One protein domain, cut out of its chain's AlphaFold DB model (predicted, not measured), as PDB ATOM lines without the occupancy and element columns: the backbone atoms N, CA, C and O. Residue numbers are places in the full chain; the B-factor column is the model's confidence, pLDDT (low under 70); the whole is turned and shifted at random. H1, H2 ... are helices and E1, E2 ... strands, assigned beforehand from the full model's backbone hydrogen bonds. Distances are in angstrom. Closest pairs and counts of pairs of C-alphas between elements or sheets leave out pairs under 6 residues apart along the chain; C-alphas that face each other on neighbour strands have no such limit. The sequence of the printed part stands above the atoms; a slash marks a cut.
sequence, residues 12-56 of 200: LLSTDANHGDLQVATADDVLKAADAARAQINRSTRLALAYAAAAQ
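Overview. This is residues 12 to 56 of the 200 residues of an uncharacterized protein of Streptomyces sp. SID5926 (UniProt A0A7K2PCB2). A small hairpin of two strands, E1 and E2, sits by the first turns of one long helix, H1, whose residues 38 to 55 stick out free. The printed part has 45 residues, with two named strands and then one named helix; the sheet, order E1 - E2, is antiparallel, and the class is mostly helix. The whole is an extended rod, with a radius of gyration of the C-alphas of 14.6 A and spans of 45 by 21 by 6 A.

Along the chain. Find C-alpha 12 at (26.684, -58.837, -2.303), where E1, residues 12 to 14, begins. E2 is residues 22 to 25. From C-alpha 27 at (33.885, -62.890, -6.903), H1, residues 27 to 55, runs 41.3 A to C-alpha 55 at (54.067, -34.840, 15.700).

Arrangement. In the hairpin, look for N 13 and O 23, 3.0 A apart and within hydrogen-bond range. The closest C-alphas of E1 and H1 are those of Leu 13 and Val 30, 6.4 A apart. In H1 every O i to N i+4 pair is within hydrogen-bond range.

Size, cuts and confidence. The C-alphas farthest apart, those of Val 24 and Gln 56, are 45.6 A apart. The printed part has no cut and no long link. Look for pLDDT under 70 at residues 15 to 20, 48 to 50 and 52 to 56.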
ATOM      1  N   LEU A  12      27.122 -60.222  -2.335       79.88
ATOM      2  CA  LEU A  12      26.684 -58.837  -2.303       79.88
ATOM      3  C   LEU A  12      27.857 -57.942  -1.954       79.88
ATOM      4  O   LEU A  12      28.604 -58.223  -1.015       79.88
ATOM      5  N   LEU A  13      27.967 -56.846  -2.687       79.06
ATOM      6  CA  LEU A  13      28.896 -55.770  -2.405       79.06
ATOM      7  C   LEU A  13      28.098 -54.520  -2.031       79.06
ATOM      8  O   LEU A  13      27.114 -54.191  -2.689       79.06
ATOM      9  N   SER A  14      28.538 -53.824  -0.984       78.75
ATOM     10  CA  SER A  14      28.097 -52.460  -0.688       78.75
ATOM     11  C   SER A  14      29.240 -51.503  -0.971       78.75
ATOM     12  O   SER A  14      30.375 -51.766  -0.575       78.75
ATOM     13  N   THR A  15      28.935 -50.383  -1.614       68.62
ATOM     14  CA  THR A  15      29.896 -49.281  -1.786       68.62
ATOM     15  C   THR A  15      29.831 -48.259  -0.648       68.62
ATOM     16  O   THR A  15      30.768 -47.482  -0.483       68.62
ATOM     17  N   ASP A  16      28.791 -48.328   0.190       69.44
ATOM     18  CA  ASP A  16      28.574 -47.438   1.330       69.44
ATOM     19  C   ASP A  16      28.715 -48.144   2.680       69.44
ATOM     20  O   ASP A  16      28.322 -49.303   2.855       69.44
ATOM     21  N   ALA A  17      29.191 -47.393   3.678       64.56
ATOM     22  CA  ALA A  17      29.334 -47.857   5.062       64.56
ATOM     23  C   ALA A  17      27.994 -48.238   5.722       64.56
ATOM     24  O   ALA A  17      27.975 -49.023   6.662       64.56
ATOM     25  N   ASN A  18      26.878 -47.703   5.214       68.62
ATOM     26  CA  ASN A  18      25.534 -47.948   5.743       68.62
ATOM     27  C   ASN A  18      24.747 -49.002   4.946       68.62
ATOM     28  O   ASN A  18      23.545 -49.135   5.158       68.62
ATOM     29  N   HIS A  19      25.394 -49.728   4.026       68.81
ATOM     30  CA  HIS A  19      24.755 -50.759   3.196       68.81
ATOM     31  C   HIS A  19      23.545 -50.272   2.378       68.81
ATOM     32  O   HIS A  19      22.655 -51.062   2.072       68.81
ATOM     33  N   GLY A  20      23.509 -48.977   2.036       63.84
ATOM     34  CA  GLY A  20      22.382 -48.364   1.324       63.84
ATOM     35  C   GLY A  20      22.194 -48.922  -0.086       63.84
ATOM     36  O   GLY A  20      21.069 -49.233  -0.466       63.84
ATOM     37  N   ASP A  21      23.303 -49.146  -0.797       73.62
ATOM     38  CA  ASP A  21      23.315 -49.677  -2.159       73.62
ATOM     39  C   ASP A  21      24.028 -51.033  -2.199       73.62
ATOM     40  O   ASP A  21      25.244 -51.128  -2.392       73.62
ATOM     41  N   LEU A  22      23.252 -52.099  -1.995       77.38
ATOM     42  CA  LEU A  22      23.705 -53.478  -2.157       77.38
ATOM     43  C   LEU A  22      23.547 -53.914  -3.614       77.38
ATOM     44  O   LEU A  22      22.451 -53.875  -4.171       77.38
ATOM     45  N   GLN A  23      24.637 -54.373  -4.216       82.25
ATOM     46  CA  GLN A  23      24.655 -54.882  -5.584       82.25
ATOM     47  C   GLN A  23      25.063 -56.351  -5.592       82.25
ATOM     48  O   GLN A  23      25.958 -56.759  -4.847       82.25
ATOM     49  N   VAL A  24      24.415 -57.143  -6.448       83.88
ATOM     50  CA  VAL A  24      24.888 -58.494  -6.763       83.88
ATOM     51  C   VAL A  24      26.209 -58.357  -7.508       83.88
ATOM     52  O   VAL A  24      26.289 -57.659  -8.517       83.88
ATOM     53  N   ALA A  25      27.243 -59.004  -6.988       85.06
ATOM     54  CA  ALA A  25      28.612 -58.889  -7.462       85.06
ATOM     55  C   ALA A  25      29.183 -60.272  -7.784       85.06
ATOM     56  O   ALA A  25      28.805 -61.281  -7.180       85.06
ATOM     57  N   THR A  26      30.120 -60.322  -8.725       86.00
ATOM     58  CA  THR A  26      30.940 -61.518  -8.934       86.00
ATOM     59  C   THR A  26      32.046 -61.604  -7.878       86.00
ATOM     60  O   THR A  26      32.318 -60.641  -7.159       86.00
ATOM     61  N   ALA A  27      32.718 -62.755  -7.778       81.31
ATOM     62  CA  ALA A  27      33.885 -62.890  -6.903       81.31
ATOM     63  C   ALA A  27      34.996 -61.891  -7.272       81.31
ATOM     64  O   ALA A  27      35.570 -61.267  -6.382       81.31
ATOM     65  N   ASP A  28      35.236 -61.676  -8.568       81.06
ATOM     66  CA  ASP A  28      36.245 -60.730  -9.054       81.06
ATOM     67  C   ASP A  28      35.898 -59.280  -8.692       81.06
ATOM     68  O   ASP A  28      36.777 -58.513  -8.294       81.06
ATOM     69  N   ASP A  29      34.616 -58.905  -8.760       82.31
ATOM     70  CA  ASP A  29      34.158 -57.575  -8.343       82.31
ATOM     71  C   ASP A  29      34.388 -57.351  -6.845       82.31
ATOM     72  O   ASP A  29      34.856 -56.284  -6.435       82.31
ATOM     73  N   VAL A  30      34.111 -58.372  -6.025       81.94
ATOM     74  CA  VAL A  30      34.344 -58.323  -4.576       81.94
ATOM     75  C   VAL A  30      35.833 -58.215  -4.263       81.94
ATOM     76  O   VAL A  30      36.219 -57.365  -3.462       81.94
ATOM     77  N   LEU A  31      36.680 -59.018  -4.912       81.75
ATOM     78  CA  LEU A  31      38.132 -58.968  -4.725       81.75
ATOM     79  C   LEU A  31      38.704 -57.608  -5.141       81.75
ATOM     80  O   LEU A  31      39.457 -56.997  -4.387       81.75
ATOM     81  N   LYS A  32      38.271 -57.064  -6.281       82.94
ATOM     82  CA  LYS A  32      38.690 -55.739  -6.753       82.94
ATOM     83  C   LYS A  32      38.267 -54.621  -5.797       82.94
ATOM     84  O   LYS A  32      39.040 -53.691  -5.550       82.94
ATOM     85  N   ALA A  33      37.051 -54.689  -5.260       82.12
ATOM     86  CA  ALA A  33      36.575 -53.728  -4.271       82.12
ATOM     87  C   ALA A  33      37.347 -53.846  -2.947       82.12
ATOM     88  O   ALA A  33      37.735 -52.825  -2.371       82.12
ATOM     89  N   ALA A  34      37.639 -55.072  -2.503       80.44
ATOM     90  CA  ALA A  34      38.466 -55.332  -1.331       80.44
ATOM     91  C   ALA A  34      39.890 -54.777  -1.507       80.44
ATOM     92  O   ALA A  34      40.398 -54.106  -0.608       80.44
ATOM     93  N   ASP A  35      40.503 -54.954  -2.678       78.56
ATOM     94  CA  ASP A  35      41.816 -54.390  -3.001       78.56
ATOM     95  C   ASP A  35      41.808 -52.860  -2.986       78.56
ATOM     96  O   ASP A  35      42.713 -52.231  -2.428       78.56
ATOM     97  N   ALA A  36      40.770 -52.234  -3.547       82.62
ATOM     98  CA  ALA A  36      40.614 -50.783  -3.522       82.62
ATOM     99  C   ALA A  36      40.465 -50.251  -2.086       82.62
ATOM    100  O   ALA A  36      41.138 -49.282  -1.710       82.62
ATOM    101  N   ALA A  37      39.646 -50.913  -1.264       79.88
ATOM    102  CA  ALA A  37      39.472 -50.584   0.147       79.88
ATOM    103  C   ALA A  37      40.782 -50.766   0.927       79.88
ATOM    104  O   ALA A  37      41.204 -49.864   1.652       79.88
ATOM    105  N   ARG A  38      41.497 -51.876   0.715       77.88
ATOM    106  CA  ARG A  38      42.807 -52.161   1.319       77.88
ATOM    107  C   ARG A  38      43.851 -51.130   0.900       77.88
ATOM    108  O   ARG A  38      44.611 -50.649   1.739       77.88
ATOM    109  N   ALA A  39      43.860 -50.701  -0.360       74.31
ATOM    110  CA  ALA A  39      44.716 -49.615  -0.831       74.31
ATOM    111  C   ALA A  39      44.382 -48.277  -0.150       74.31
ATOM    112  O   ALA A  39      45.294 -47.528   0.209       74.31
ATOM    113  N   GLN A  40      43.098 -47.977   0.062       79.81
ATOM    114  CA  GLN A  40      42.664 -46.784   0.785       79.81
ATOM    115  C   GLN A  40      43.052 -46.833   2.262       79.81
ATOM    116  O   GLN A  40      43.648 -45.872   2.744       79.81
ATOM    117  N   ILE A  41      42.810 -47.952   2.947       76.44
ATOM    118  CA  ILE A  41      43.263 -48.183   4.324       76.44
ATOM    119  C   ILE A  41      44.776 -47.986   4.398       76.44
ATOM    120  O   ILE A  41      45.242 -47.177   5.187       76.44
ATOM    121  N   ASN A  42      45.549 -48.603   3.500       71.94
ATOM    122  CA  ASN A  42      47.003 -48.444   3.454       71.94
ATOM    123  C   ASN A  42      47.446 -46.988   3.226       71.94
ATOM    124  O   ASN A  42      48.466 -46.566   3.778       71.94
ATOM    125  N   ARG A  43      46.725 -46.205   2.411       76.06
ATOM    126  CA  ARG A  43      46.977 -44.760   2.257       76.06
ATOM    127  C   ARG A  43      46.702 -44.016   3.562       76.06
ATOM    128  O   ARG A  43      47.570 -43.270   4.007       76.06
ATOM    129  N   SER A  44      45.549 -44.249   4.184       73.94
ATOM    130  CA  SER A  44      45.159 -43.612   5.444       73.94
ATOM    131  C   SER A  44      46.102 -43.977   6.588       73.94
ATOM    132  O   SER A  44      46.545 -43.090   7.308       73.94
ATOM    133  N   THR A  45      46.495 -45.247   6.711       72.25
ATOM    134  CA  THR A  45      47.498 -45.709   7.677       72.25
ATOM    135  C   THR A  45      48.827 -45.004   7.455       72.25
ATOM    136  O   THR A  45      49.391 -44.480   8.405       72.25
ATOM    137  N   ARG A  46      49.325 -44.922   6.211       70.12
ATOM    138  CA  ARG A  46      50.566 -44.184   5.924       70.12
ATOM    139  C   ARG A  46      50.462 -42.709   6.294       70.12
ATOM    140  O   ARG A  46      51.410 -42.175   6.851       70.12
ATOM    141  N   LEU A  47      49.330 -42.065   6.010       73.94
ATOM    142  CA  LEU A  47      49.112 -40.665   6.366       73.94
ATOM    143  C   LEU A  47      49.064 -40.472   7.888       73.94
ATOM    144  O   LEU A  47      49.703 -39.561   8.401       73.94
ATOM    145  N   ALA A  48      48.359 -41.348   8.605       68.94
ATOM    146  CA  ALA A  48      48.281 -41.322  10.062       68.94
ATOM    147  C   ALA A  48      49.653 -41.558  10.708       68.94
ATOM    148  O   ALA A  48      50.023 -40.831  11.624       68.94
ATOM    149  N   LEU A  49      50.432 -42.518  10.199       67.00
ATOM    150  CA  LEU A  49      51.799 -42.778  10.655       67.00
ATOM    151  C   LEU A  49      52.726 -41.592  10.373       67.00
ATOM    152  O   LEU A  49      53.453 -41.169  11.266       67.00
ATOM    153  N   ALA A  50      52.663 -41.012   9.172       65.62
ATOM    154  CA  ALA A  50      53.443 -39.827   8.823       65.62
ATOM    155  C   ALA A  50      53.080 -38.624   9.706       65.62
ATOM    156  O   ALA A  50      53.968 -37.916  10.171       65.62
ATOM    157  N   TYR A  51      51.789 -38.413   9.976       73.19
ATOM    158  CA  TYR A  51      51.326 -37.372  10.891       73.19
ATOM    159  C   TYR A  51      51.815 -37.619  12.323       73.19
ATOM    160  O   TYR A  51      52.353 -36.711  12.948       73.19
ATOM    161  N   ALA A  52      51.662 -38.844  12.835       66.06
ATOM    162  CA  ALA A  52      52.095 -39.207  14.180       66.06
ATOM    163  C   ALA A  52      53.601 -39.000  14.360       66.06
ATOM    164  O   ALA A  52      54.028 -38.451  15.369       66.06
ATOM    165  N   ALA A  53      54.398 -39.379  13.367       59.47
ATOM    166  CA  ALA A  53      55.837 -39.209  13.428       59.47
ATOM    167  C   ALA A  53      56.268 -37.744  13.237       59.47
ATOM    168  O   ALA A  53      57.165 -37.282  13.934       59.47
ATOM    169  N   ALA A  54      55.574 -36.966  12.396       65.06
ATOM    170  CA  ALA A  54      55.768 -35.516  12.318       65.06
ATOM    171  C   ALA A  54      55.407 -34.797  13.628       65.06
ATOM    172  O   ALA A  54      55.989 -33.759  13.940       65.06
ATOM    173  N   ALA A  55      54.455 -35.342  14.389       69.56
ATOM    174  CA  ALA A  55      54.067 -34.840  15.700       69.56
ATOM    175  C   ALA A  55      54.981 -35.333  16.835       69.56
ATOM    176  O   ALA A  55      54.968 -34.743  17.918       69.56
ATOM    177  N   GLN A  56      55.766 -36.395  16.623       62.41
ATOM    178  CA  GLN A  56      56.721 -36.850  17.622       62.41
ATOM    179  C   GLN A  56      57.923 -35.901  17.664       62.41
ATOM    180  O   GLN A  56      58.543 -35.632  16.632       62.41
TER     181      GLN A  56